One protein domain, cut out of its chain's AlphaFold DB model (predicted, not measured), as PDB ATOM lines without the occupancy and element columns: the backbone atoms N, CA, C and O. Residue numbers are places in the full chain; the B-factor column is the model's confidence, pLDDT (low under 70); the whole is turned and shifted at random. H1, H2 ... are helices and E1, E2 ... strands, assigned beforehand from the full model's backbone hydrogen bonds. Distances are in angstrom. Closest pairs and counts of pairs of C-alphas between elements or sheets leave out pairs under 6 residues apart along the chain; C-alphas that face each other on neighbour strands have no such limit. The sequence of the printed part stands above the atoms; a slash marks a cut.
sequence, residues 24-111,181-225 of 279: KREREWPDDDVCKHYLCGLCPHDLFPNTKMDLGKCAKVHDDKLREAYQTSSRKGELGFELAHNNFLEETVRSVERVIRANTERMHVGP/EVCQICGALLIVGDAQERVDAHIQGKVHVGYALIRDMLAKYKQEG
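Overview. This is residues 24 to 111 and 181 to 225 of the 279 residues of an uncharacterized protein of Capsaspora owczarzaki (strain ATCC 30864) (UniProt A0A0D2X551). One long helix, H4, runs along the longest axis as a spine, and the helix H6 crosses it steeply partway along its length. At the first end of H4, the short helix H1 packs on it and H3 packs on H1; near the last part of H4 lies the small strand E1, paired with residues 181 to 182, while H5, apart from H4, is near H6, and the short H2 sits next to the beginning of H6. The printed part has 133 residues, with six named helices and one named strand in the order H1, H2, H3, H4, E1, H5, H6, and its class is mostly helix. It is loose, with a radius of gyration of the C-alphas of 17.9 A, and spans 63 by 29 by 22 A.

Along the chain. H4, residues 81 to 109, is the longest helix at 41.9 A, from C-alpha 81 at (39.186, -53.978, -30.574) to C-alpha 109 at (48.357, -13.167, -28.502). H6, residues 206 to 223, measures 25.6 A and ends with C-alpha 223 at (26.499, -42.529, -34.449). H3 is residues 64 to 72, 12.3 A, and H5 is residues 196 to 203, 10.5 A. H1, residues 36 to 39, H2, residues 44 to 47, and E1, residues 189 to 191, measure 5.2 A, 5.3 A and 6.9 A.

Arrangement. H4 touches H6 with residues 86 to 93 alone, at a steep tilt of 57 degrees, opposite ways; their closest C-alphas, of Leu 89 and Ile 214, are 6.4 A apart. H4 touches H1 with residues 81 to 85 alone, closest at the C-alphas of His 37 and His 85, 5.7 A. H1 touches H3, where the closest C-alphas, of Leu 39 and Arg 67, are 4.5 A apart. H3 and H4 are apart. H6 only just touches H2, with residues 206 to 210 alone and 3 pairs of C-alphas within 8 A; the closest are those of Leu 47 and Gly 210, 5.5 A. H5 and H6 are close but not clearly touching, closest at the C-alphas of Ile 203 and Val 209, 6.8 A. E1 pairs with no named strand, but its residues 189 to 190 pair antiparallel with residues 181 to 182. The closest C-alphas of H4 and E1, of Asn 103 and Leu 189, are 7.8 A apart. In H3, H4, H5 and H6 every O i to N i+4 pair is within hydrogen-bond range; H1 and H2 are too short for such a pair.

Size, cuts and confidence. The two C-alphas farthest apart, of Lys 24 and Pro 111, are 64.9 A apart. Residues 112 to 180 are not printed, and C-alphas 111 and 181 stand 15.1 A apart across the cut. The link from H2 to H3, 16 residues, is long. The mean pLDDT of the printed part is 80.3, with values under 70 at residues 24 to 29, 53, 74 to 79, 107 to 111 and 225.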
ATOM      1  N   LYS A  24      50.803 -73.449 -44.328       55.66
ATOM      2  CA  LYS A  24      50.603 -72.365 -43.376       55.66
ATOM      3  C   LYS A  24      49.104 -72.325 -43.135       55.66
ATOM      4  O   LYS A  24      48.349 -72.212 -44.105       55.66
ATOM      5  N   ARG A  25      48.699 -72.503 -41.869       56.31
ATOM      6  CA  ARG A  25      47.309 -72.289 -41.462       56.31
ATOM      7  C   ARG A  25      46.866 -70.980 -42.099       56.31
ATOM      8  O   ARG A  25      47.626 -70.008 -42.079       56.31
ATOM      9  N   GLU A  26      45.709 -71.004 -42.747       58.94
ATOM     10  CA  GLU A  26      45.105 -69.768 -43.222       58.94
ATOM     11  C   GLU A  26      45.002 -68.859 -42.001       58.94
ATOM     12  O   GLU A  26      44.478 -69.276 -40.971       58.94
ATOM     13  N   ARG A  27      45.655 -67.694 -42.073       66.12
ATOM     14  CA  ARG A  27      45.650 -66.743 -40.964       66.12
ATOM     15  C   ARG A  27      44.204 -66.371 -40.715       66.12
ATOM     16  O   ARG A  27      43.498 -66.001 -41.655       66.12
ATOM     17  N   GLU A  28      43.778 -66.476 -39.473       68.56
ATOM     18  CA  GLU A  28      42.434 -66.084 -39.097       68.56
ATOM     19  C   GLU A  28      42.486 -64.655 -38.543       68.56
ATOM     20  O   GLU A  28      43.490 -64.184 -38.010       68.56
ATOM     21  N   TRP A  29      41.371 -63.937 -38.638       66.69
ATOM     22  CA  TRP A  29      41.267 -62.568 -38.132       66.69
ATOM     23  C   TRP A  29      41.526 -62.379 -36.612       66.69
ATOM     24  O   TRP A  29      41.869 -61.254 -36.247       66.69
ATOM     25  N   PRO A  30      41.390 -63.374 -35.700       72.44
ATOM     26  CA  PRO A  30      41.713 -63.187 -34.288       72.44
ATOM     27  C   PRO A  30      43.204 -63.381 -33.964       72.44
ATOM     28  O   PRO A  30      43.581 -63.165 -32.813       72.44
ATOM     29  N   ASP A  31      44.044 -63.770 -34.930       76.06
ATOM     30  CA  ASP A  31      45.479 -63.959 -34.703       76.06
ATOM     31  C   ASP A  31      46.162 -62.639 -34.286       76.06
ATOM     32  O   ASP A  31      45.930 -61.575 -34.866       76.06
ATOM     33  N   ASP A  32      47.064 -62.697 -33.298       76.19
ATOM     34  CA  ASP A  32      47.767 -61.513 -32.764       76.19
ATOM     35  C   ASP A  32      48.721 -60.844 -33.771       76.19
ATOM     36  O   ASP A  32      49.057 -59.661 -33.627       76.19
ATOM     37  N   ASP A  33      49.104 -61.585 -34.813       78.25
ATOM     38  CA  ASP A  33      49.884 -61.106 -35.955       78.25
ATOM     39  C   ASP A  33      49.107 -60.098 -36.817       78.25
ATOM     40  O   ASP A  33      49.714 -59.334 -37.574       78.25
ATOM     41  N   VAL A  34      47.773 -60.088 -36.733       81.44
ATOM     42  CA  VAL A  34      46.907 -59.231 -37.547       81.44
ATOM     43  C   VAL A  34      46.702 -57.885 -36.863       81.44
ATOM     44  O   VAL A  34      46.533 -57.760 -35.642       81.44
ATOM     45  N   CYS A  35      46.726 -56.813 -37.654       83.94
ATOM     46  CA  CYS A  35      46.542 -55.477 -37.114       83.94
ATOM     47  C   CYS A  35      45.087 -55.247 -36.696       83.94
ATOM     48  O   CYS A  35      44.224 -54.929 -37.510       83.94
ATOM     49  N   LYS A  36      44.839 -55.321 -35.387       82.75
ATOM     50  CA  LYS A  36      43.527 -55.061 -34.769       82.75
ATOM     51  C   LYS A  36      42.943 -53.690 -35.154       82.75
ATOM     52  O   LYS A  36      41.741 -53.577 -35.359       82.75
ATOM     53  N   HIS A  37      43.781 -52.660 -35.324       82.94
ATOM     54  CA  HIS A  37      43.330 -51.340 -35.790       82.94
ATOM     55  C   HIS A  37      42.933 -51.335 -37.270       82.94
ATOM     56  O   HIS A  37      41.951 -50.698 -37.634       82.94
ATOM     57  N   TYR A  38      43.649 -52.083 -38.112       84.94
ATOM     58  CA  TYR A  38      43.309 -52.223 -39.528       84.94
ATOM     59  C   TYR A  38      41.985 -52.974 -39.725       84.94
ATOM     60  O   TYR A  38      41.169 -52.568 -40.548       84.94
ATOM     61  N   LEU A  39      41.718 -53.998 -38.903       82.56
ATOM     62  CA  LEU A  39      40.421 -54.690 -38.879       82.56
ATOM     63  C   LEU A  39      39.262 -53.738 -38.542       82.56
ATOM     64  O   LEU A  39      38.187 -53.842 -39.126       82.56
ATOM     65  N   CYS A  40      39.496 -52.779 -37.642       76.94
ATOM     66  CA  CYS A  40      38.516 -51.753 -37.270       76.94
ATOM     67  C   CYS A  40      38.376 -50.635 -38.324       76.94
ATOM     68  O   CYS A  40      37.457 -49.826 -38.242       76.94
ATOM     69  N   GLY A  41      39.249 -50.604 -39.333       80.44
ATOM     70  CA  GLY A  41      39.104 -49.772 -40.526       80.44
ATOM     71  C   GLY A  41      40.366 -49.006 -40.901       80.44
ATOM     72  O   GLY A  41      40.737 -49.001 -42.073       80.44
ATOM     73  N   LEU A  42      41.029 -48.377 -39.931       82.69
ATOM     74  CA  LEU A  42      42.145 -47.462 -40.176       82.69
ATOM     75  C   LEU A  42      43.337 -47.795 -39.277       82.69
ATOM     76  O   LEU A  42      43.264 -47.699 -38.055       82.69
ATOM     77  N   CYS A  43      44.474 -48.143 -39.876       84.69
ATOM     78  CA  CYS A  43      45.701 -48.332 -39.110       84.69
ATOM     79  C   CYS A  43      46.447 -46.998 -38.942       84.69
ATOM     80  O   CYS A  43      46.805 -46.384 -39.946       84.69
ATOM     81  N   PRO A  44      46.786 -46.577 -37.711       79.19
ATOM     82  CA  PRO A  44      47.543 -45.344 -37.468       79.19
ATOM     83  C   PRO A  44      48.881 -45.263 -38.216       79.19
ATOM     84  O   PRO A  44      49.285 -44.187 -38.647       79.19
ATOM     85  N   HIS A  45      49.539 -46.409 -38.403       79.19
ATOM     86  CA  HIS A  45      50.799 -46.526 -39.139       79.19
ATOM     87  C   HIS A  45      50.648 -46.270 -40.644       79.19
ATOM     88  O   HIS A  45      51.603 -45.867 -41.296       79.19
ATOM     89  N   ASP A  46      49.459 -46.511 -41.197       81.06
ATOM     90  CA  ASP A  46      49.179 -46.363 -42.629       81.06
ATOM     91  C   ASP A  46      48.606 -44.977 -42.970       81.06
ATOM     92  O   ASP A  46      48.677 -44.523 -44.107       81.06
ATOM     93  N   LEU A  47      48.082 -44.255 -41.970       78.75
ATOM     94  CA  LEU A  47      47.566 -42.897 -42.162       78.75
ATOM     95  C   LEU A  47      48.659 -41.851 -42.383       78.75
ATOM     96  O   LEU A  47      48.432 -40.860 -43.078       78.75
ATOM     97  N   PHE A  48      49.827 -42.038 -41.768       81.12
ATOM     98  CA  PHE A  48      50.854 -40.999 -41.662       81.12
ATOM     99  C   PHE A  48      52.218 -41.353 -42.288       81.12
ATOM    100  O   PHE A  48      53.243 -40.949 -41.727       81.12
ATOM    101  N   PRO A  49      52.290 -42.020 -43.460       78.44
ATOM    102  CA  PRO A  49      53.566 -42.424 -44.039       78.44
ATOM    103  C   PRO A  49      54.383 -41.202 -44.475       78.44
ATOM    104  O   PRO A  49      53.888 -40.336 -45.212       78.44
ATOM    105  N   ASN A  50      55.655 -41.162 -44.071       76.19
ATOM    106  CA  ASN A  50      56.609 -40.084 -44.345       76.19
ATOM    107  C   ASN A  50      56.178 -38.709 -43.805       76.19
ATOM    108  O   ASN A  50      56.500 -37.674 -44.392       76.19
ATOM    109  N   THR A  51      55.423 -38.676 -42.707       79.81
ATOM    110  CA  THR A  51      55.071 -37.425 -42.019       79.81
ATOM    111  C   THR A  51      55.837 -37.294 -40.703       79.81
ATOM    112  O   THR A  51      56.457 -38.237 -40.223       79.81
ATOM    113  N   LYS A  52      55.777 -36.124 -40.061       71.69
ATOM    114  CA  LYS A  52      56.390 -35.916 -38.736       71.69
ATOM    115  C   LYS A  52      55.823 -36.853 -37.650       71.69
ATOM    116  O   LYS A  52      56.460 -37.037 -36.622       71.69
ATOM    117  N   MET A  53      54.640 -37.420 -37.891       69.81
ATOM    118  CA  MET A  53      53.943 -38.361 -37.010       69.81
ATOM    119  C   MET A  53      54.100 -39.819 -37.470       69.81
ATOM    120  O   MET A  53      53.319 -40.674 -37.061       69.81
ATOM    121  N   ASP A  54      55.064 -40.102 -38.348       78.06
ATOM    122  CA  ASP A  54      55.266 -41.441 -38.891       78.06
ATOM    123  C   ASP A  54      55.768 -42.405 -37.805       78.06
ATOM    124  O   ASP A  54      56.846 -42.238 -37.234       78.06
ATOM    125  N   LEU A  55      54.957 -43.424 -37.529       75.00
ATOM    126  CA  LEU A  55      55.276 -44.523 -36.618       75.00
ATOM    127  C   LEU A  55      56.009 -45.673 -37.338       75.00
ATOM    128  O   LEU A  55      56.282 -46.711 -36.733       75.00
ATOM    129  N   GLY A  56      56.300 -45.511 -38.630       78.06
ATOM    130  CA  GLY A  56      56.875 -46.521 -39.505       78.06
ATOM    131  C   GLY A  56      55.845 -47.541 -39.992       78.06
ATOM    132  O   GLY A  56      54.676 -47.533 -39.602       78.06
ATOM    133  N   LYS A  57      56.310 -48.463 -40.844       76.00
ATOM    134  CA  LYS A  57      55.491 -49.563 -41.375       76.00
ATOM    135  C   LYS A  57      54.919 -50.392 -40.228       76.00
ATOM    136  O   LYS A  57      55.638 -50.726 -39.286       76.00
ATOM    137  N   CYS A  58      53.642 -50.757 -40.326       81.88
ATOM    138  CA  CYS A  58      53.030 -51.605 -39.317       81.88
ATOM    139  C   CYS A  58      53.756 -52.956 -39.256       81.88
ATOM    140  O   CYS A  58      53.979 -53.595 -40.283       81.88
ATOM    141  N   ALA A  59      54.114 -53.394 -38.049       78.06
ATOM    142  CA  ALA A  59      54.699 -54.718 -37.824       78.06
ATOM    143  C   ALA A  59      53.671 -55.853 -37.977       78.06
ATOM    144  O   ALA A  59      54.043 -57.020 -38.056       78.06
ATOM    145  N   LYS A  60      52.381 -55.504 -37.989       82.94
ATOM    146  CA  LYS A  60      51.257 -56.432 -38.066       82.94
ATOM    147  C   LYS A  60      50.729 -56.523 -39.492       82.94
ATOM    148  O   LYS A  60      50.836 -55.575 -40.267       82.94
ATOM    149  N   VAL A  61      50.133 -57.661 -39.822       82.56
ATOM    150  CA  VAL A  61      49.605 -57.941 -41.159       82.56
ATOM    151  C   VAL A  61      48.337 -57.120 -41.408       82.56
ATOM    152  O   VAL A  61      47.441 -57.062 -40.559       82.56
ATOM    153  N   HIS A  62      48.284 -56.470 -42.572       82.06
ATOM    154  CA  HIS A  62      47.130 -55.741 -43.094       82.06
ATOM    155  C   HIS A  62      46.576 -56.524 -44.289       82.06
ATOM    156  O   HIS A  62      47.112 -56.408 -45.386       82.06
ATOM    157  N   ASP A  63      45.532 -57.325 -44.071       82.75
ATOM    158  CA  ASP A  63      44.865 -58.077 -45.138       82.75
ATOM    159  C   ASP A  63      43.399 -57.637 -45.251       82.75
ATOM    160  O   ASP A  63      42.624 -57.764 -44.297       82.75
ATOM    161  N   ASP A  64      42.995 -57.158 -46.431       82.12
ATOM    162  CA  ASP A  64      41.624 -56.692 -46.699       82.12
ATOM    163  C   ASP A  64      40.576 -57.795 -46.510       82.12
ATOM    164  O   ASP A  64      39.512 -57.562 -45.939       82.12
ATOM    165  N   LYS A  65      40.916 -59.030 -46.894       82.12
ATOM    166  CA  LYS A  65      40.040 -60.201 -46.735       82.12
ATOM    167  C   LYS A  65      39.697 -60.467 -45.265       82.12
ATOM    168  O   LYS A  65      38.570 -60.836 -44.948       82.12
ATOM    169  N   LEU A  66      40.657 -60.259 -44.359       80.62
ATOM    170  CA  LEU A  66      40.449 -60.442 -42.919       80.62
ATOM    171  C   LEU A  66      39.597 -59.318 -42.329       80.62
ATOM    172  O   LEU A  66      38.778 -59.568 -41.445       80.62
ATOM    173  N   ARG A  67      39.755 -58.094 -42.843       81.62
ATOM    174  CA  ARG A  67      38.916 -56.952 -42.470       81.62
ATOM    175  C   ARG A  67      37.457 -57.193 -42.851       81.62
ATOM    176  O   ARG A  67      36.586 -57.025 -42.003       81.62
ATOM    177  N   GLU A  68      37.190 -57.633 -44.077       81.81
ATOM    178  CA  GLU A  68      35.830 -57.967 -44.528       81.81
ATOM    179  C   GLU A  68      35.226 -59.125 -43.724       81.81
ATOM    180  O   GLU A  68      34.067 -59.052 -43.303       81.81
ATOM    181  N   ALA A  69      36.022 -60.161 -43.432       82.06
ATOM    182  CA  ALA A  69      35.596 -61.273 -42.585       82.06
ATOM    183  C   ALA A  69      35.222 -60.808 -41.166       82.06
ATOM    184  O   ALA A  69      34.187 -61.219 -40.643       82.06
ATOM    185  N   TYR A  70      36.014 -59.913 -40.563       80.00
ATOM    186  CA  TYR A  70      35.712 -59.329 -39.253       80.00
ATOM    187  C   TYR A  70      34.457 -58.445 -39.293       80.00
ATOM    188  O   TYR A  70      33.586 -58.592 -38.436       80.00
ATOM    189  N   GLN A  71      34.314 -57.590 -40.311       77.75
ATOM    190  CA  GLN A  71      33.150 -56.709 -40.476       77.75
ATOM    191  C   GLN A  71      31.843 -57.473 -40.720       77.75
ATOM    192  O   GLN A  71      30.786 -57.030 -40.279       77.75
ATOM    193  N   THR A  72      31.918 -58.624 -41.392       79.94
ATOM    194  CA  THR A  72      30.766 -59.509 -41.637       79.94
ATOM    195  C   THR A  72      30.443 -60.374 -40.414       79.94
ATOM    196  O   THR A  72      29.327 -60.873 -40.269       79.94
ATOM    197  N   SER A  73      31.411 -60.575 -39.515       75.56
ATOM    198  CA  SER A  73      31.229 -61.422 -38.340       75.56
ATOM    199  C   SER A  73      30.368 -60.752 -37.262       75.56
ATOM    200  O   SER A  73      30.519 -59.573 -36.948       75.56
ATOM    201  N   SER A  74      29.518 -61.544 -36.603       64.38
ATOM    202  CA  SER A  74      28.684 -61.099 -35.471       64.38
ATOM    203  C   SER A  74      29.486 -60.700 -34.219       64.38
ATOM    204  O   SER A  74      28.895 -60.227 -33.257       64.38
ATOM    205  N   ARG A  75      30.812 -60.904 -34.211       63.94
ATOM    206  CA  ARG A  75      31.711 -60.594 -33.085       63.94
ATOM    207  C   ARG A  75      32.248 -59.155 -33.125       63.94
ATOM    208  O   ARG A  75      33.095 -58.794 -32.302       63.94
ATOM    209  N   LYS A  76      31.776 -58.336 -34.074       62.91
ATOM    210  CA  LYS A  76      32.030 -56.890 -34.123       62.91
ATOM    211  C   LYS A  76      31.561 -56.262 -32.799       62.91
ATOM    212  O   LYS A  76      30.413 -56.431 -32.404       62.91
ATOM    213  N   GLY A  77      32.463 -55.594 -32.083       62.69
ATOM    214  CA  GLY A  77      32.175 -54.922 -30.807       62.69
ATOM    215  C   GLY A  77      32.372 -55.756 -29.539       62.69
ATOM    216  O   GLY A  77      32.640 -55.184 -28.484       62.69
ATOM    217  N   GLU A  78      32.343 -57.088 -29.616       62.19
ATOM    218  CA  GLU A  78      32.447 -57.956 -28.427       62.19
ATOM    219  C   GLU A  78      33.889 -58.107 -27.917       62.19
ATOM    220  O   GLU A  78      34.129 -58.289 -26.726       62.19
ATOM    221  N   LEU A  79      34.871 -57.991 -28.815       63.09
ATOM    222  CA  LEU A  79      36.287 -58.247 -28.520       63.09
ATOM    223  C   LEU A  79      37.059 -57.008 -28.045       63.09
ATOM    224  O   LEU A  79      38.266 -57.075 -27.811       63.09
ATOM    225  N   GLY A  80      36.392 -55.856 -27.929       71.31
ATOM    226  CA  GLY A  80      37.003 -54.614 -27.444       71.31
ATOM    227  C   GLY A  80      38.043 -53.982 -28.383       71.31
ATOM    228  O   GLY A  80      38.622 -52.953 -28.036       71.31
ATOM    229  N   PHE A  81      38.267 -54.542 -29.578       78.50
ATOM    230  CA  PHE A  81      39.186 -53.978 -30.574       78.50
ATOM    231  C   PHE A  81      38.746 -52.590 -31.038       78.50
ATOM    232  O   PHE A  81      39.570 -51.682 -31.138       78.50
ATOM    233  N   GLU A  82      37.443 -52.400 -31.228       79.56
ATOM    234  CA  GLU A  82      36.865 -51.116 -31.626       79.56
ATOM    235  C   GLU A  82      36.971 -50.077 -30.517       79.56
ATOM    236  O   GLU A  82      37.229 -48.914 -30.797       79.56
ATOM    237  N   LEU A  83      36.866 -50.491 -29.252       80.25
ATOM    238  CA  LEU A  83      37.041 -49.594 -28.113       80.25
ATOM    239  C   LEU A  83      38.501 -49.138 -27.990       80.25
ATOM    240  O   LEU A  83      38.761 -47.949 -27.814       80.25
ATOM    241  N   ALA A  84      39.460 -50.058 -28.135       82.88
ATOM    242  CA  ALA A  84      40.881 -49.714 -28.159       82.88
ATOM    243  C   ALA A  84      41.230 -48.811 -29.354       82.88
ATOM    244  O   ALA A  84      42.001 -47.862 -29.212       82.88
ATOM    245  N   HIS A  85      40.642 -49.079 -30.523       84.25
ATOM    246  CA  HIS A  85      40.811 -48.248 -31.708       84.25
ATOM    247  C   HIS A  85      40.205 -46.852 -31.518       84.25
ATOM    248  O   HIS A  85      40.896 -45.867 -31.753       84.25
ATOM    249  N   ASN A  86      38.973 -46.757 -31.019       85.12
ATOM    250  CA  ASN A  86      38.286 -45.494 -30.763       85.12
ATOM    251  C   ASN A  86      39.048 -44.640 -29.738       85.12
ATOM    252  O   ASN A  86      39.358 -43.489 -30.021       85.12
ATOM    253  N   ASN A  87      39.480 -45.223 -28.615       85.88
ATOM    254  CA  ASN A  87      40.300 -44.514 -27.625       85.88
ATOM    255  C   ASN A  87      41.579 -43.927 -28.239       85.88
ATOM    256  O   ASN A  87      41.932 -42.784 -27.953       85.88
ATOM    257  N   PHE A  88      42.253 -44.689 -29.104       85.75
ATOM    258  CA  PHE A  88      43.431 -44.202 -29.817       85.75
ATOM    259  C   PHE A  88      43.079 -43.043 -30.765       85.75
ATOM    260  O   PHE A  88      43.754 -42.012 -30.759       85.75
ATOM    261  N   LEU A  89      42.001 -43.167 -31.548       86.75
ATOM    262  CA  LEU A  89      41.538 -42.094 -32.432       86.75
ATOM    263  C   LEU A  89      41.193 -40.824 -31.636       86.75
ATOM    264  O   LEU A  89      41.628 -39.733 -32.006       86.75
ATOM    265  N   GLU A  90      40.491 -40.942 -30.510       88.06
ATOM    266  CA  GLU A  90      40.200 -39.800 -29.642       88.06
ATOM    267  C   GLU A  90      41.466 -39.151 -29.089       88.06
ATOM    268  O   GLU A  90      41.570 -37.924 -29.069       88.06
ATOM    269  N   GLU A  91      42.443 -39.945 -28.651       87.88
ATOM    270  CA  GLU A  91      43.715 -39.421 -28.156       87.88
ATOM    271  C   GLU A  91      44.465 -38.650 -29.249       87.88
ATOM    272  O   GLU A  91      44.950 -37.538 -28.998       87.88
ATOM    273  N   THR A  92      44.491 -39.179 -30.477       86.69
ATOM    274  CA  THR A  92      45.103 -38.475 -31.612       86.69
ATOM    275  C   THR A  92      44.383 -37.165 -31.926       86.69
ATOM    276  O   THR A  92      45.053 -36.138 -32.062       86.69
ATOM    277  N   VAL A  93      43.047 -37.131 -31.939       89.38
ATOM    278  CA  VAL A  93      42.294 -35.885 -32.158       89.38
ATOM    279  C   VAL A  93      42.529 -34.887 -31.031       89.38
ATOM    280  O   VAL A  93      42.842 -33.732 -31.311       89.38
ATOM    281  N   ARG A  94      42.506 -35.321 -29.766       90.81
ATOM    282  CA  ARG A  94      42.821 -34.456 -28.614       90.81
ATOM    283  C   ARG A  94      44.235 -33.884 -28.697       90.81
ATOM    284  O   ARG A  94      44.469 -32.761 -28.249       90.81
ATOM    285  N   SER A  95      45.194 -34.642 -29.233       89.81
ATOM    286  CA  SER A  95      46.560 -34.150 -29.439       89.81
ATOM    287  C   SER A  95      46.607 -33.011 -30.463       89.81
ATOM    288  O   SER A  95      47.251 -31.995 -30.206       89.81
ATOM    289  N   VAL A  96      45.853 -33.125 -31.559       88.12
ATOM    290  CA  VAL A  96      45.755 -32.081 -32.588       88.12
ATOM    291  C   VAL A  96      44.962 -30.885 -32.088       88.12
ATOM    292  O   VAL A  96      45.382 -29.757 -32.304       88.12
ATOM    293  N   GLU A  97      43.865 -31.094 -31.364       90.62
ATOM    294  CA  GLU A  97      43.091 -30.006 -30.758       90.62
ATOM    295  C   GLU A  97      43.928 -29.184 -29.776       90.62
ATOM    296  O   GLU A  97      43.801 -27.962 -29.742       90.62
ATOM    297  N   ARG A  98      44.826 -29.821 -29.012       90.88
ATOM    298  CA  ARG A  98      45.797 -29.104 -28.170       90.88
ATOM    299  C   ARG A  98      46.719 -28.215 -29.002       90.88
ATOM    300  O   ARG A  98      46.951 -27.070 -28.622       90.88
ATOM    301  N   VAL A  99      47.209 -28.716 -30.136       88.56
ATOM    302  CA  VAL A  99      48.043 -27.934 -31.063       88.56
ATOM    303  C   VAL A  99      47.244 -26.795 -31.697       88.56
ATOM    304  O   VAL A  99      47.738 -25.672 -31.729       88.56
ATOM    305  N   ILE A 100      46.004 -27.048 -32.132       89.06
ATOM    306  CA  ILE A 100      45.103 -26.026 -32.678       89.06
ATOM    307  C   ILE A 100      44.891 -24.931 -31.641       89.06
ATOM    308  O   ILE A 100      45.139 -23.775 -31.947       89.06
ATOM    309  N   ARG A 101      44.515 -25.272 -30.403       89.19
ATOM    310  CA  ARG A 101      44.304 -24.282 -29.334       89.19
ATOM    311  C   ARG A 101      45.552 -23.455 -29.066       89.19
ATOM    312  O   ARG A 101      45.458 -22.236 -29.043       89.19
ATOM    313  N   ALA A 102      46.711 -24.100 -28.931       88.19
ATOM    314  CA  ALA A 102      47.973 -23.400 -28.706       88.19
ATOM    315  C   ALA A 102      48.333 -22.466 -29.873       88.19
ATOM    316  O   ALA A 102      48.814 -21.357 -29.654       88.19
ATOM    317  N   ASN A 103      48.096 -22.890 -31.115       85.81
ATOM    318  CA  ASN A 103      48.350 -22.064 -32.291       85.81
ATOM    319  C   ASN A 103      47.338 -20.922 -32.407       85.81
ATOM    320  O   ASN A 103      47.742 -19.796 -32.664       85.81
ATOM    321  N   THR A 104      46.056 -21.174 -32.143       84.19
ATOM    322  CA  THR A 104      45.005 -20.152 -32.134       84.19
ATOM    323  C   THR A 104      45.280 -19.107 -31.060       84.19
ATOM    324  O   THR A 104      45.191 -17.915 -31.339       84.19
ATOM    325  N   GLU A 105      45.682 -19.525 -29.861       83.06
ATOM    326  CA  GLU A 105      46.086 -18.616 -28.787       83.06
ATOM    327  C   GLU A 105      47.306 -17.788 -29.198       83.06
ATOM    328  O   GLU A 105      47.292 -16.572 -29.053       83.06
ATOM    329  N   ARG A 106      48.321 -18.397 -29.824       78.31
ATOM    330  CA  ARG A 106      49.460 -17.649 -30.385       78.31
ATOM    331  C   ARG A 106      49.050 -16.640 -31.457       78.31
ATOM    332  O   ARG A 106      49.690 -15.598 -31.540       78.31
ATOM    333  N   MET A 107      48.021 -16.920 -32.259       67.06
ATOM    334  CA  MET A 107      47.508 -15.953 -33.240       67.06
ATOM    335  C   MET A 107      46.786 -14.788 -32.558       67.06
ATOM    336  O   MET A 107      47.001 -13.640 -32.928       67.06
ATOM    337  N   HIS A 108      46.002 -15.058 -31.511       64.88
ATOM    338  CA  HIS A 108      45.302 -14.012 -30.755       64.88
ATOM    339  C   HIS A 108      46.247 -13.183 -29.862       64.88
ATOM    340  O   HIS A 108      45.952 -12.025 -29.569       64.88
ATOM    341  N   VAL A 109      47.375 -13.764 -29.433       60.25
ATOM    342  CA  VAL A 109      48.357 -13.167 -28.502       60.25
ATOM    343  C   VAL A 109      49.608 -12.617 -29.226       60.25
ATOM    344  O   VAL A 109      50.457 -11.982 -28.602       60.25
ATOM    345  N   GLY A 110      49.737 -12.809 -30.546       52.28
ATOM    346  CA  GLY A 110      50.813 -12.234 -31.368       52.28
ATOM    347  C   GLY A 110      50.842 -10.691 -31.347       52.28
ATOM    348  O   GLY A 110      49.842 -10.061 -31.005       52.28
ATOM    349  N   PRO A 111      51.986 -10.050 -31.672       46.53
ATOM    350  CA  PRO A 111      52.259  -8.653 -31.331       46.53
ATOM    351  C   PRO A 111      51.266  -7.688 -31.996       46.53
ATOM    352  O   PRO A 111      51.303  -7.433 -33.206       46.53
ATOM    353  N   GLU A 181      45.919 -17.796 -40.344       82.06
ATOM    354  CA  GLU A 181      44.810 -18.608 -39.876       82.06
ATOM    355  C   GLU A 181      45.291 -20.006 -39.505       82.06
ATOM    356  O   GLU A 181      46.207 -20.573 -40.098       82.06
ATOM    357  N   VAL A 182      44.655 -20.598 -38.500       86.88
ATOM    358  CA  VAL A 182      44.946 -21.974 -38.098       86.88
ATOM    359  C   VAL A 182      43.967 -22.911 -38.795       86.88
ATOM    360  O   VAL A 182      42.752 -22.770 -38.654       86.88
ATOM    361  N   CYS A 183      44.484 -23.926 -39.487       88.88
ATOM    362  CA  CYS A 183      43.660 -24.999 -40.026       88.88
ATOM    363  C   CYS A 183      42.963 -25.755 -38.892       88.88
ATOM    364  O   CYS A 183      43.616 -26.379 -38.051       88.88
ATOM    365  N   GLN A 184      41.632 -25.793 -38.919       86.81
ATOM    366  CA  GLN A 184      40.844 -26.467 -37.887       86.81
ATOM    367  C   GLN A 184      40.961 -27.992 -37.923       86.81
ATOM    368  O   GLN A 184      40.524 -28.644 -36.978       86.81
ATOM    369  N   ILE A 185      41.522 -28.581 -38.986       86.25
ATOM    370  CA  ILE A 185      41.637 -30.038 -39.154       86.25
ATOM    371  C   ILE A 185      42.994 -30.544 -38.668       86.25
ATOM    372  O   ILE A 185      43.039 -31.443 -37.832       86.25
ATOM    373  N   CYS A 186      44.090 -29.946 -39.135       83.50
ATOM    374  CA  CYS A 186      45.446 -30.417 -38.836       83.50
ATOM    375  C   CYS A 186      46.305 -29.428 -38.030       83.50
ATOM    376  O   CYS A 186      47.462 -29.729 -37.744       83.50
ATOM    377  N   GLY A 187      45.783 -28.249 -37.675       83.94
ATOM    378  CA  GLY A 187      46.477 -27.269 -36.830       83.94
ATOM    379  C   GLY A 187      47.668 -26.558 -37.474       83.94
ATOM    380  O   GLY A 187      48.437 -25.916 -36.759       83.94
ATOM    381  N   ALA A 188      47.846 -26.665 -38.794       86.81
ATOM    382  CA  ALA A 188      48.872 -25.916 -39.520       86.81
ATOM    383  C   ALA A 188      48.478 -24.438 -39.665       86.81
ATOM    384  O   ALA A 188      47.291 -24.124 -39.713       86.81
ATOM    385  N   LEU A 189      49.472 -23.555 -39.762       86.00
ATOM    386  CA  LEU A 189      49.264 -22.133 -40.031       86.00
ATOM    387  C   LEU A 189      49.174 -21.910 -41.546       86.00
ATOM    388  O   LEU A 189      50.063 -22.329 -42.287       86.00
ATOM    389  N   LEU A 190      48.094 -21.276 -41.977       84.88
ATOM    390  CA  LEU A 190      47.777 -20.879 -43.345       84.88
ATOM    391  C   LEU A 190      47.785 -19.355 -43.415       84.88
ATOM    392  O   LEU A 190      47.486 -18.698 -42.427       84.88
ATOM    393  N   ILE A 191      48.123 -18.791 -44.567       82.62
ATOM    394  CA  ILE A 191      48.059 -17.345 -44.788       82.62
ATOM    395  C   ILE A 191      46.733 -17.032 -45.485       82.62
ATOM    396  O   ILE A 191      46.409 -17.658 -46.496       82.62
ATOM    397  N   VAL A 192      45.968 -16.080 -44.955       75.06
ATOM    398  CA  VAL A 192      44.729 -15.612 -45.591       75.06
ATOM    399  C   VAL A 192      45.074 -14.841 -46.862       75.06
ATOM    400  O   VAL A 192      45.943 -13.975 -46.860       75.06
ATOM    401  N   GLY A 193      44.412 -15.179 -47.972       73.56
ATOM    402  CA  GLY A 193      44.665 -14.553 -49.276       73.56
ATOM    403  C   GLY A 193      45.876 -15.104 -50.038       73.56
ATOM    404  O   GLY A 193      46.296 -14.504 -51.028       73.56
ATOM    405  N   ASP A 194      46.441 -16.235 -49.605       77.69
ATOM    406  CA  ASP A 194      47.460 -16.954 -50.375       77.69
ATOM    407  C   ASP A 194      46.877 -17.552 -51.669       77.69
ATOM    408  O   ASP A 194      45.661 -17.690 -51.830       77.69
ATOM    409  N   ALA A 195      47.749 -17.931 -52.604       82.25
ATOM    410  CA  ALA A 195      47.334 -18.564 -53.849       82.25
ATOM    411  C   ALA A 195      46.529 -19.842 -53.560       82.25
ATOM    412  O   ALA A 195      46.972 -20.703 -52.794       82.25
ATOM    413  N   GLN A 196      45.378 -19.985 -54.227       83.25
ATOM    414  CA  GLN A 196      44.470 -21.123 -54.053       83.25
ATOM    415  C   GLN A 196      45.198 -22.471 -54.186       83.25
ATOM    416  O   GLN A 196      44.970 -23.376 -53.393       83.25
ATOM    417  N   GLU A 197      46.169 -22.568 -55.099       85.12
ATOM    418  CA  GLU A 197      47.000 -23.763 -55.296       85.12
ATOM    419  C   GLU A 197      47.724 -24.224 -54.019       85.12
ATOM    420  O   GLU A 197      47.886 -25.425 -53.790       85.12
ATOM    421  N   ARG A 198      48.152 -23.296 -53.151       84.62
ATOM    422  CA  ARG A 198      48.820 -23.643 -51.890       84.62
ATOM    423  C   ARG A 198      47.832 -24.163 -50.853       84.62
ATOM    424  O   ARG A 198      48.153 -25.109 -50.129       84.62
ATOM    425  N   VAL A 199      46.647 -23.563 -50.783       86.12
ATOM    426  CA  VAL A 199      45.559 -24.029 -49.913       86.12
ATOM    427  C   VAL A 199      45.099 -25.420 -50.354       86.12
ATOM    428  O   VAL A 199      44.952 -26.314 -49.522       86.12
ATOM    429  N   ASP A 200      44.988 -25.654 -51.658       89.25
ATOM    430  CA  ASP A 200      44.606 -26.953 -52.208       89.25
ATOM    431  C   ASP A 200      45.679 -28.017 -51.937       89.25
ATOM    432  O   ASP A 200      45.352 -29.116 -51.484       89.25
ATOM    433  N   ALA A 201      46.965 -27.689 -52.108       89.31
ATOM    434  CA  ALA A 201      48.069 -28.584 -51.750       89.31
ATOM    435  C   ALA A 201      48.076 -28.939 -50.253       89.31
ATOM    436  O   ALA A 201      48.439 -30.055 -49.872       89.31
ATOM    437  N   HIS A 202      47.652 -28.007 -49.395       89.12
ATOM    438  CA  HIS A 202      47.462 -28.260 -47.973       89.12
ATOM    439  C   HIS A 202      46.299 -29.228 -47.703       89.12
ATOM    440  O   HIS A 202      46.486 -30.200 -46.968       89.12
ATOM    441  N   ILE A 203      45.126 -28.987 -48.297       89.19
ATOM    442  CA  ILE A 203      43.917 -29.810 -48.109       89.19
ATOM    443  C   ILE A 203      44.132 -31.228 -48.652       89.19
ATOM    444  O   ILE A 203      43.741 -32.206 -48.017       89.19
ATOM    445  N   GLN A 204      44.817 -31.351 -49.789       88.94
ATOM    446  CA  GLN A 204      45.211 -32.629 -50.393       88.94
ATOM    447  C   GLN A 204      46.417 -33.272 -49.688       88.94
ATOM    448  O   GLN A 204      46.827 -34.388 -50.016       88.94
ATOM    449  N   GLY A 205      47.002 -32.586 -48.705       88.12
ATOM    450  CA  GLY A 205      48.116 -33.091 -47.927       88.12
ATOM    451  C   GLY A 205      47.721 -34.321 -47.111       88.12
ATOM    452  O   GLY A 205      46.676 -34.359 -46.465       88.12
ATOM    453  N   LYS A 206      48.613 -35.316 -47.058       86.50
ATOM    454  CA  LYS A 206      48.389 -36.582 -46.330       86.50
ATOM    455  C   LYS A 206      47.991 -36.380 -44.870       86.50
ATOM    456  O   LYS A 206      47.142 -37.092 -44.354       86.50
ATOM    457  N   VAL A 207      48.593 -35.390 -44.210       87.62
ATOM    458  CA  VAL A 207      48.288 -35.059 -42.813       87.62
ATOM    459  C   VAL A 207      46.856 -34.537 -42.679       87.62
ATOM    460  O   VAL A 207      46.133 -34.967 -41.784       87.62
ATOM    461  N   HIS A 208      46.436 -33.636 -43.570       89.25
ATOM    462  CA  HIS A 208      45.095 -33.058 -43.551       89.25
ATOM    463  C   HIS A 208      44.034 -34.125 -43.846       89.25
ATOM    464  O   HIS A 208      43.114 -34.310 -43.050       89.25
ATOM    465  N   VAL A 209      44.222 -34.890 -44.927       89.88
ATOM    466  CA  VAL A 209      43.335 -35.999 -45.311       89.88
ATOM    467  C   VAL A 209      43.279 -37.071 -44.218       89.88
ATOM    468  O   VAL A 209      42.197 -37.531 -43.867       89.88
ATOM    469  N   GLY A 210      44.417 -37.429 -43.617       88.38
ATOM    470  CA  GLY A 210      44.480 -38.404 -42.529       88.38
ATOM    471  C   GLY A 210      43.652 -37.981 -41.313       88.38
ATOM    472  O   GLY A 210      42.844 -38.762 -40.814       88.38
ATOM    473  N   TYR A 211      43.781 -36.729 -40.861       88.81
ATOM    474  CA  TYR A 211      42.974 -36.232 -39.741       88.81
ATOM    475  C   TYR A 211      41.494 -36.061 -40.083       88.81
ATOM    476  O   TYR A 211      40.656 -36.295 -39.209       88.81
ATOM    477  N   ALA A 212      41.155 -35.701 -41.324       90.19
ATOM    478  CA  ALA A 212      39.768 -35.677 -41.783       90.19
ATOM    479  C   ALA A 212      39.136 -37.078 -41.685       90.19
ATOM    480  O   ALA A 212      38.103 -37.239 -41.038       90.19
ATOM    481  N   LEU A 213      39.828 -38.107 -42.187       89.19
ATOM    482  CA  LEU A 213      39.381 -39.502 -42.093       89.19
ATOM    483  C   LEU A 213      39.209 -39.970 -40.641       89.19
ATOM    484  O   LEU A 213      38.225 -40.635 -40.324       89.19
ATOM    485  N   ILE A 214      40.130 -39.606 -39.738       88.69
ATOM    486  CA  ILE A 214      40.004 -39.930 -38.307       88.69
ATOM    487  C   ILE A 214      38.738 -39.299 -37.710       88.69
ATOM    488  O   ILE A 214      38.011 -39.963 -36.970       88.69
ATOM    489  N   ARG A 215      38.463 -38.026 -38.019       89.00
ATOM    490  CA  ARG A 215      37.278 -37.318 -37.509       89.00
ATOM    491  C   ARG A 215      35.984 -37.922 -38.039       89.00
ATOM    492  O   ARG A 215      35.058 -38.115 -37.251       89.00
ATOM    493  N   ASP A 216      35.948 -38.279 -39.317       90.00
ATOM    494  CA  ASP A 216      34.798 -38.947 -39.931       90.00
ATOM    495  C   ASP A 216      34.548 -40.318 -39.297       90.00
ATOM    496  O   ASP A 216      33.407 -40.671 -38.997       90.00
ATOM    497  N   MET A 217      35.607 -41.088 -39.027       85.31
ATOM    498  CA  MET A 217      35.484 -42.382 -38.350       85.31
ATOM    499  C   MET A 217      35.013 -42.232 -36.903       85.31
ATOM    500  O   MET A 217      34.132 -42.972 -36.475       85.31
ATOM    501  N   LEU A 218      35.519 -41.246 -36.156       86.19
ATOM    502  CA  LEU A 218      35.003 -40.940 -34.818       86.19
ATOM    503  C   LEU A 218      33.529 -40.516 -34.850       86.19
ATOM    504  O   LEU A 218      32.769 -40.887 -33.956       86.19
ATOM    505  N   ALA A 219      33.105 -39.762 -35.868       87.12
ATOM    506  CA  ALA A 219      31.701 -39.403 -36.048       87.12
ATOM    507  C   ALA A 219      30.833 -40.644 -36.310       87.12
ATOM    508  O   ALA A 219      29.786 -40.787 -35.676       87.12
ATOM    509  N   LYS A 220      31.296 -41.576 -37.155       85.62
ATOM    510  CA  LYS A 220      30.629 -42.871 -37.385       85.62
ATOM    511  C   LYS A 220      30.532 -43.696 -36.104       85.62
ATOM    512  O   LYS A 220      29.442 -44.129 -35.753       85.62
ATOM    513  N   TYR A 221      31.620 -43.827 -35.342       81.50
ATOM    514  CA  TYR A 221      31.611 -44.553 -34.065       81.50
ATOM    515  C   TYR A 221      30.642 -43.949 -33.039       81.50
ATOM    516  O   TYR A 221      29.984 -44.692 -32.309       81.50
ATOM    517  N   LYS A 222      30.516 -42.615 -33.001       80.62
ATOM    518  CA  LYS A 222      29.534 -41.921 -32.152       80.62
ATOM    519  C   LYS A 222      28.093 -42.181 -32.593       80.62
ATOM    520  O   LYS A 222      27.231 -42.347 -31.737       80.62
ATOM    521  N   GLN A 223      27.828 -42.225 -33.901       79.00
ATOM    522  CA  GLN A 223      26.499 -42.529 -34.449       79.00
ATOM    523  C   GLN A 223      26.103 -43.995 -34.243       79.00
ATOM    524  O   GLN A 223      24.962 -44.275 -33.890       79.00
ATOM    525  N   GLU A 224      27.050 -44.920 -34.407       72.94
ATOM    526  CA  GLU A 224      26.859 -46.357 -34.173       72.94
ATOM    527  C   GLU A 224      26.714 -46.698 -32.671       72.94
ATOM    528  O   GLU A 224      26.477 -47.849 -32.318       72.94
ATOM    529  N   GLY A 225      26.815 -45.707 -31.774       63.88
ATOM    530  CA  GLY A 225      26.570 -45.881 -30.341       63.88
ATOM    531  C   GLY A 225      27.632 -46.721 -29.632       63.88
ATOM    532  O   GLY A 225      27.389 -47.201 -28.522       63.88
TER     533      GLY A 225